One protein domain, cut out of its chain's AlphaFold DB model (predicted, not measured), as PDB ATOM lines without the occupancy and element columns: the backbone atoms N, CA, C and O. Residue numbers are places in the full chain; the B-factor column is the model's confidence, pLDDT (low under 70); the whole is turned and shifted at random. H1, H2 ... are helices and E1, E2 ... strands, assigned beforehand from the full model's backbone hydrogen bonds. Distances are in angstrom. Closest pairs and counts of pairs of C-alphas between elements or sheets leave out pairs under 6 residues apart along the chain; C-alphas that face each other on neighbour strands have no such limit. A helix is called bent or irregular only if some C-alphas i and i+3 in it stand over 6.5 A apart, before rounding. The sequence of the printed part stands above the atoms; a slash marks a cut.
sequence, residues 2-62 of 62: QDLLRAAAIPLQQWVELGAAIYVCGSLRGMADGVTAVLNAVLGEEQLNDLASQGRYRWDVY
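What this domain is: This is residues 2 to 62 of the 62 residues of an uncharacterized protein of Glaciimonas soli (UniProt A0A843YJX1). What shape appears first? Two short parallel strands, E1 and E2, make a small sheet; H2 and H3 pack on it, H2 mostly by E1 and H3 mostly by E2, while the kinked H1 packs on H2. What makes it up? The printed part has 61 residues with three named helices and two named strands, in the order H1 E1 H2 H3 E2, class mixed. How large is it? It is compact, with a radius of gyration of the C-alphas of 11.1 A, and rounded, spanning 30 by 24 by 16 A.

How they stand to each other: How do the helices stand? H1, residues 2 to 17, touches H2, residues 32 to 43, at a steep tilt of 49 degrees, the same way; the closest C-alphas, Ala 9 and Val 42, are 6.2 A apart. H3, residues 45 to 53, is close to H2 but not clearly touching, about perpendicular at 75 degrees, with closest C-alphas Asn 40 and Leu 48 at 7.2 A. How do the strands pair? E1, residues 22 to 26, and E2, residues 57 to 61, are parallel at 7 degrees, with N 24 and O 58 within hydrogen-bond range at 3.0 A. E1, H2 H3, E2 form a strand-helix-strand unit, parallel neighbour strands with helices between, its crossover right-handed. Are the helix backbones complete? Every O i to N i+4 pair is within hydrogen-bond range in H2 and H3, and 9 of 12 in H1.

Where its parts are: Where does H1 run? It spans 23.7 A from C-alpha 2 at (43.690, 40.086, -4.792), with a kink of 41 degrees near residue 10; it is only just irregular, C-alphas 7 and 10 being 6.6 A apart. How long are the others? E1 spans 12.9 A, H2 16.2 A, H3 12.1 A and E2 12.7 A, ending at C-alpha 61 at (41.483, 38.666, -23.881).

The domain as a whole: How far does it reach? The two farthest C-alphas, Leu 18 and Arg 29, are 31.0 A apart. Are there gaps or long links? The printed part has no cut, and its four links are tight. Where is confidence low? pLDDT is under 70 at residues 2 to 11, 25 to 33 and 60 to 62.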
ATOM      1  N   GLN A   2      42.274  40.482  -4.677       45.44
ATOM      2  CA  GLN A   2      43.690  40.086  -4.792       45.44
ATOM      3  C   GLN A   2      44.102  38.958  -3.817       45.44
ATOM      4  O   GLN A   2      44.990  38.176  -4.141       45.44
ATOM      5  N   ASP A   3      43.420  38.801  -2.676       49.41
ATOM      6  CA  ASP A   3      43.742  37.768  -1.673       49.41
ATOM      7  C   ASP A   3      43.493  36.325  -2.141       49.41
ATOM      8  O   ASP A   3      44.255  35.422  -1.801       49.41
ATOM      9  N   LEU A   4      42.471  36.101  -2.976       55.31
ATOM     10  CA  LEU A   4      42.166  34.768  -3.515       55.31
ATOM     11  C   LEU A   4      43.237  34.294  -4.507       55.31
ATOM     12  O   LEU A   4      43.526  33.103  -4.577       55.31
ATOM     13  N   LEU A   5      43.873  35.223  -5.231       55.62
ATOM     14  CA  LEU A   5      44.930  34.891  -6.187       55.62
ATOM     15  C   LEU A   5      46.236  34.477  -5.499       55.62
ATOM     16  O   LEU A   5      46.916  33.580  -5.989       55.62
ATOM     17  N   ARG A   6      46.574  35.070  -4.345       55.59
ATOM     18  CA  ARG A   6      47.743  34.629  -3.563       55.59
ATOM     19  C   ARG A   6      47.560  33.233  -2.982       55.59
ATOM     20  O   ARG A   6      48.514  32.467  -2.969       55.59
ATOM     21  N   ALA A   7      46.352  32.881  -2.547       56.28
ATOM     22  CA  ALA A   7      46.064  31.521  -2.090       56.28
ATOM     23  C   ALA A   7      46.136  30.493  -3.238       56.28
ATOM     24  O   ALA A   7      46.536  29.353  -3.018       56.28
ATOM     25  N   ALA A   8      45.815  30.907  -4.470       57.06
ATOM     26  CA  ALA A   8      45.926  30.073  -5.667       57.06
ATOM     27  C   ALA A   8      47.363  29.957  -6.224       57.06
ATOM     28  O   ALA A   8      47.616  29.108  -7.076       57.06
ATOM     29  N   ALA A   9      48.315  30.761  -5.737       60.88
ATOM     30  CA  ALA A   9      49.706  30.746  -6.194       60.88
ATOM     31  C   ALA A   9      50.433  29.423  -5.902       60.88
ATOM     32  O   ALA A   9      51.185  28.930  -6.736       60.88
ATOM     33  N   ILE A  10      50.189  28.837  -4.727       62.44
ATOM     34  CA  ILE A  10      50.816  27.573  -4.317       62.44
ATOM     35  C   ILE A  10      50.375  26.396  -5.209       62.44
ATOM     36  O   ILE A  10      51.249  25.707  -5.735       62.44
ATOM     37  N   PRO A  11      49.070  26.162  -5.456       68.75
ATOM     38  CA  PRO A  11      48.658  25.092  -6.363       68.75
ATOM     39  C   PRO A  11      49.048  25.352  -7.827       68.75
ATOM     40  O   PRO A  11      49.244  24.394  -8.566       68.75
ATOM     41  N   LEU A  12      49.218  26.614  -8.244       72.06
ATOM     42  CA  LEU A  12      49.630  26.962  -9.611       72.06
ATOM     43  C   LEU A  12      51.004  26.391  -9.982       72.06
ATOM     44  O   LEU A  12      51.125  25.790 -11.047       72.06
ATOM     45  N   GLN A  13      52.014  26.523  -9.114       74.75
ATOM     46  CA  GLN A  13      53.336  25.934  -9.369       74.75
ATOM     47  C   GLN A  13      53.257  24.412  -9.499       74.75
ATOM     48  O   GLN A  13      53.736  23.857 -10.484       74.75
ATOM     49  N   GLN A  14      52.571  23.744  -8.566       78.94
ATOM     50  CA  GLN A  14      52.437  22.288  -8.614       78.94
ATOM     51  C   GLN A  14      51.722  21.814  -9.882       78.94
ATOM     52  O   GLN A  14      52.103  20.809 -10.473       78.94
ATOM     53  N   TRP A  15      50.690  22.527 -10.329       80.06
ATOM     54  CA  TRP A  15      50.001  22.193 -11.571       80.06
ATOM     55  C   TRP A  15      50.898  22.383 -12.790       80.06
ATOM     56  O   TRP A  15      50.883  21.533 -13.675       80.06
ATOM     57  N   VAL A  16      51.709  23.440 -12.822       77.62
ATOM     58  CA  VAL A  16      52.687  23.666 -13.895       77.62
ATOM     59  C   VAL A  16      53.732  22.548 -13.939       77.62
ATOM     60  O   VAL A  16      53.991  22.018 -15.019       77.62
ATOM     61  N   GLU A  17      54.251  22.113 -12.788       77.19
ATOM     62  CA  GLU A  17      55.176  20.972 -12.697       77.19
ATOM     63  C   GLU A  17      54.529  19.648 -13.137       77.19
ATOM     64  O   GLU A  17      55.162  18.829 -13.800       77.19
ATOM     65  N   LEU A  18      53.243  19.454 -12.839       79.56
ATOM     66  CA  LEU A  18      52.453  18.305 -13.303       79.56
ATOM     67  C   LEU A  18      52.067  18.395 -14.788       79.56
ATOM     68  O   LEU A  18      51.455  17.477 -15.336       79.56
ATOM     69  N   GLY A  19      52.424  19.494 -15.447       79.06
ATOM     70  CA  GLY A  19      52.215  19.714 -16.864       79.06
ATOM     71  C   GLY A  19      50.845  20.273 -17.243       79.06
ATOM     72  O   GLY A  19      50.441  20.148 -18.401       79.06
ATOM     73  N   ALA A  20      50.142  20.900 -16.301       81.62
ATOM     74  CA  ALA A  20      48.861  21.546 -16.541       81.62
ATOM     75  C   ALA A  20      48.966  22.691 -17.557       81.62
ATOM     76  O   ALA A  20      49.992  23.359 -17.692       81.62
ATOM     77  N   ALA A  21      47.855  22.938 -18.246       79.56
ATOM     78  CA  ALA A  21      47.691  24.092 -19.111       79.56
ATOM     79  C   ALA A  21      46.929  25.203 -18.375       79.56
ATOM     80  O   ALA A  21      45.904  24.955 -17.738       79.56
ATOM     81  N   ILE A  22      47.434  26.429 -18.477       79.25
ATOM     82  CA  ILE A  22      46.858  27.637 -17.900       79.25
ATOM     83  C   ILE A  22      46.111  28.385 -19.008       79.25
ATOM     84  O   ILE A  22      46.711  28.921 -19.941       79.25
ATOM     85  N   TYR A  23      44.790  28.449 -18.874       74.44
ATOM     86  CA  TYR A  23      43.925  29.253 -19.731       74.44
ATOM     87  C   TYR A  23      43.370  30.411 -18.919       74.44
ATOM     88  O   TYR A  23      42.691  30.201 -17.912       74.44
ATOM     89  N   VAL A  24      43.651  31.633 -19.358       73.00
ATOM     90  CA  VAL A  24      43.077  32.832 -18.748       73.00
ATOM     91  C   VAL A  24      42.139  33.467 -19.764       73.00
ATOM     92  O   VAL A  24      42.575  33.929 -20.818       73.00
ATOM     93  N   CYS A  25      40.852  33.485 -19.424       69.88
ATOM     94  CA  CYS A  25      39.831  34.253 -20.128       69.88
ATOM     95  C   CYS A  25      39.407  35.418 -19.230       69.88
ATOM     96  O   CYS A  25      39.041  35.210 -18.071       69.88
ATOM     97  N   GLY A  26      39.458  36.644 -19.741       63.22
ATOM     98  CA  GLY A  26      39.089  37.831 -18.977       63.22
ATOM     99  C   GLY A  26      38.926  39.060 -19.862       63.22
ATOM    100  O   GLY A  26      39.435  39.107 -20.974       63.22
ATOM    101  N   SER A  27      38.200  40.064 -19.376       56.41
ATOM    102  CA  SER A  27      38.052  41.340 -20.084       56.41
ATOM    103  C   SER A  27      39.339  42.166 -19.965       56.41
ATOM    104  O   SER A  27      39.874  42.307 -18.861       56.41
ATOM    105  N   LEU A  28      39.805  42.761 -21.074       56.44
ATOM    106  CA  LEU A  28      41.074  43.512 -21.162       56.44
ATOM    107  C   LEU A  28      41.232  44.625 -20.110       56.44
ATOM    108  O   LEU A  28      42.341  45.047 -19.783       56.44
ATOM    109  N   ARG A  29      40.123  45.135 -19.569       52.53
ATOM    110  CA  ARG A  29      40.109  46.284 -18.661       52.53
ATOM    111  C   ARG A  29      40.121  45.861 -17.191       52.53
ATOM    112  O   ARG A  29      39.089  45.578 -16.596       52.53
ATOM    113  N   GLY A  30      41.315  45.889 -16.598       56.28
ATOM    114  CA  GLY A  30      41.535  45.989 -15.148       56.28
ATOM    115  C   GLY A  30      41.750  44.676 -14.393       56.28
ATOM    116  O   GLY A  30      42.380  44.689 -13.340       56.28
ATOM    117  N   MET A  31      41.290  43.541 -14.925       57.84
ATOM    118  CA  MET A  31      41.435  42.236 -14.263       57.84
ATOM    119  C   MET A  31      42.627  41.422 -14.794       57.84
ATOM    120  O   MET A  31      43.257  40.688 -14.036       57.84
ATOM    121  N   ALA A  32      42.969  41.601 -16.075       60.44
ATOM    122  CA  ALA A  32      44.050  40.882 -16.754       60.44
ATOM    123  C   ALA A  32      45.446  41.218 -16.197       60.44
ATOM    124  O   ALA A  32      46.286  40.332 -16.032       60.44
ATOM    125  N   ASP A  33      45.682  42.479 -15.837       65.75
ATOM    126  CA  ASP A  33      46.985  42.934 -15.341       65.75
ATOM    127  C   ASP A  33      47.333  42.301 -13.982       65.75
ATOM    128  O   ASP A  33      48.425  41.770 -13.787       65.75
ATOM    129  N   GLY A  34      46.350  42.214 -13.077       72.25
ATOM    130  CA  GLY A  34      46.532  41.596 -11.763       72.25
ATOM    131  C   GLY A  34      46.842  40.097 -11.830       72.25
ATOM    132  O   GLY A  34      47.658  39.611 -11.052       72.25
ATOM    133  N   VAL A  35      46.232  39.366 -12.770       73.56
ATOM    134  CA  VAL A  35      46.506  37.932 -12.967       73.56
ATOM    135  C   VAL A  35      47.911  37.731 -13.531       73.56
ATOM    136  O   VAL A  35      48.652  36.897 -13.022       73.56
ATOM    137  N   THR A  36      48.311  38.535 -14.518       74.56
ATOM    138  CA  THR A  36      49.658  38.483 -15.117       74.56
ATOM    139  C   THR A  36      50.737  38.804 -14.108       74.56
ATOM    140  O   THR A  36      51.727  38.090 -14.026       74.56
ATOM    141  N   ALA A  37      50.544  39.864 -13.321       77.56
ATOM    142  CA  ALA A  37      51.507  40.277 -12.314       77.56
ATOM    143  C   ALA A  37      51.697  39.190 -11.249       77.56
ATOM    144  O   ALA A  37      52.822  38.924 -10.835       77.56
ATOM    145  N   VAL A  38      50.618  38.512 -10.840       78.44
ATOM    146  CA  VAL A  38      50.701  37.384  -9.903       78.44
ATOM    147  C   VAL A  38      51.359  36.173 -10.553       78.44
ATOM    148  O   VAL A  38      52.250  35.588  -9.950       78.44
ATOM    149  N   LEU A  39      50.976  35.806 -11.776       77.69
ATOM    150  CA  LEU A  39      51.596  34.692 -12.494       77.69
ATOM    151  C   LEU A  39      53.099  34.930 -12.688       77.69
ATOM    152  O   LEU A  39      53.887  34.039 -12.390       77.69
ATOM    153  N   ASN A  40      53.507  36.134 -13.092       81.88
ATOM    154  CA  ASN A  40      54.916  36.517 -13.201       81.88
ATOM    155  C   ASN A  40      55.624  36.490 -11.843       81.88
ATOM    156  O   ASN A  40      56.751  36.020 -11.757       81.88
ATOM    157  N   ALA A  41      54.979  36.951 -10.770       82.69
ATOM    158  CA  ALA A  41      55.572  36.920  -9.434       82.69
ATOM    159  C   ALA A  41      55.715  35.496  -8.862       82.69
ATOM    160  O   ALA A  41      56.568  35.270  -8.008       82.69
ATOM    161  N   VAL A  42      54.871  34.553  -9.291       81.31
ATOM    162  CA  VAL A  42      54.809  33.185  -8.750       81.31
ATOM    163  C   VAL A  42      55.612  32.199  -9.590       81.31
ATOM    164  O   VAL A  42      56.365  31.410  -9.032       81.31
ATOM    165  N   LEU A  43      55.431  32.207 -10.909       79.81
ATOM    166  CA  LEU A  43      56.079  31.281 -11.842       79.81
ATOM    167  C   LEU A  43      57.354  31.884 -12.442       79.81
ATOM    168  O   LEU A  43      58.270  31.162 -12.816       79.81
ATOM    169  N   GLY A  44      57.436  33.211 -12.511       84.25
ATOM    170  CA  GLY A  44      58.472  33.889 -13.276       84.25
ATOM    171  C   GLY A  44      58.131  33.960 -14.763       84.25
ATOM    172  O   GLY A  44      57.435  33.111 -15.325       84.25
ATOM    173  N   GLU A  45      58.657  34.996 -15.409       82.12
ATOM    174  CA  GLU A  45      58.423  35.265 -16.830       82.12
ATOM    175  C   GLU A  45      58.955  34.134 -17.724       82.12
ATOM    176  O   GLU A  45      58.327  33.775 -18.716       82.12
ATOM    177  N   GLU A  46      60.065  33.500 -17.333       84.38
ATOM    178  CA  GLU A  46      60.693  32.415 -18.094       84.38
ATOM    179  C   GLU A  46      59.799  31.165 -18.181       84.38
ATOM    180  O   GLU A  46      59.583  30.637 -19.271       84.38
ATOM    181  N   GLN A  47      59.199  30.731 -17.065       82.75
ATOM    182  CA  GLN A  47      58.271  29.590 -17.052       82.75
ATOM    183  C   GLN A  47      56.965  29.902 -17.777       82.75
ATOM    184  O   GLN A  47      56.418  29.035 -18.456       82.75
ATOM    185  N   LEU A  48      56.468  31.136 -17.678       81.50
ATOM    186  CA  LEU A  48      55.306  31.554 -18.457       81.50
ATOM    187  C   LEU A  48      55.595  31.544 -19.956       81.50
ATOM    188  O   LEU A  48      54.761  31.080 -20.731       81.50
ATOM    189  N   ASN A  49      56.777  32.005 -20.360       83.31
ATOM    190  CA  ASN A  49      57.201  31.984 -21.751       83.31
ATOM    191  C   ASN A  49      57.386  30.548 -22.266       83.31
ATOM    192  O   ASN A  49      56.979  30.243 -23.385       83.31
ATOM    193  N   ASP A  50      57.926  29.648 -21.445       85.62
ATOM    194  CA  ASP A  50      58.051  28.229 -21.782       85.62
ATOM    195  C   ASP A  50      56.671  27.563 -21.941       85.62
ATOM    196  O   ASP A  50      56.390  26.912 -22.949       85.62
ATOM    197  N   LEU A  51      55.738  27.828 -21.020       84.00
ATOM    198  CA  LEU A  51      54.349  27.376 -21.132       84.00
ATOM    199  C   LEU A  51      53.652  27.945 -22.375       84.00
ATOM    200  O   LEU A  51      52.893  27.225 -23.030       84.00
ATOM    201  N   ALA A  52      53.910  29.207 -22.722       83.25
ATOM    202  CA  ALA A  52      53.383  29.842 -23.928       83.25
ATOM    203  C   ALA A  52      53.945  29.188 -25.194       83.25
ATOM    204  O   ALA A  52      53.188  28.877 -26.111       83.25
ATOM    205  N   SER A  53      55.252  28.907 -25.214       83.75
ATOM    206  CA  SER A  53      55.924  28.220 -26.320       83.75
ATOM    207  C   SER A  53      55.381  26.803 -26.527       83.75
ATOM    208  O   SER A  53      55.178  26.363 -27.656       83.75
ATOM    209  N   GLN A  54      55.034  26.119 -25.436       84.81
ATOM    210  CA  GLN A  54      54.393  24.806 -25.467       84.81
ATOM    211  C   GLN A  54      52.885  24.854 -25.784       84.81
ATOM    212  O   GLN A  54      52.231  23.811 -25.802       84.81
ATOM    213  N   GLY A  55      52.300  26.040 -25.990       84.81
ATOM    214  CA  GLY A  55      50.859  26.214 -26.206       84.81
ATOM    215  C   GLY A  55      50.000  25.860 -24.985       84.81
ATOM    216  O   GLY A  55      48.782  25.727 -25.095       84.81
ATOM    217  N   ARG A  56      50.631  25.691 -23.819       84.12
ATOM    218  CA  ARG A  56      49.992  25.379 -22.535       84.12
ATOM    219  C   ARG A  56      49.624  26.634 -21.756       84.12
ATOM    220  O   ARG A  56      48.887  26.531 -20.787       84.12
ATOM    221  N   TYR A  57      50.095  27.800 -22.177       83.75
ATOM    222  CA  TYR A  57      49.612  29.089 -21.703       83.75
ATOM    223  C   TYR A  57      48.853  29.781 -22.828       83.75
ATOM    224  O   TYR A  57      49.428  30.085 -23.875       83.75
ATOM    225  N   ARG A  58      47.556  30.020 -22.621       77.19
ATOM    226  CA  ARG A  58      46.726  30.748 -23.580       77.19
ATOM    227  C   ARG A  58      45.980  31.881 -22.904       77.19
ATOM    228  O   ARG A  58      45.377  31.727 -21.840       77.19
ATOM    229  N   TRP A  59      46.018  33.012 -23.589       71.06
ATOM    230  CA  TRP A  59      45.423  34.263 -23.172       71.06
ATOM    231  C   TRP A  59      44.375  34.669 -24.193       71.06
ATOM    232  O   TRP A  59      44.713  35.043 -25.313       71.06
ATOM    233  N   ASP A  60      43.108  34.533 -23.814       67.19
ATOM    234  CA  ASP A  60      41.975  34.950 -24.634       67.19
ATOM    235  C   ASP A  60      41.361  36.185 -23.968       67.19
ATOM    236  O   ASP A  60      40.568  36.105 -23.026       67.19
ATOM    237  N   VAL A  61      41.864  37.344 -24.388       60.03
ATOM    238  CA  VAL A  61      41.483  38.666 -23.881       60.03
ATOM    239  C   VAL A  61      40.848  39.429 -25.042       60.03
ATOM    240  O   VAL A  61      41.476  39.559 -26.093       60.03
ATOM    241  N   TYR A  62      39.616  39.914 -24.852       55.88
ATOM    242  CA  TYR A  62      38.860  40.736 -25.812       55.88
ATOM    243  C   TYR A  62      38.727  42.178 -25.311       55.88
ATOM    244  O   TYR A  62      38.597  42.363 -24.071       55.88
TER     245      TYR A  62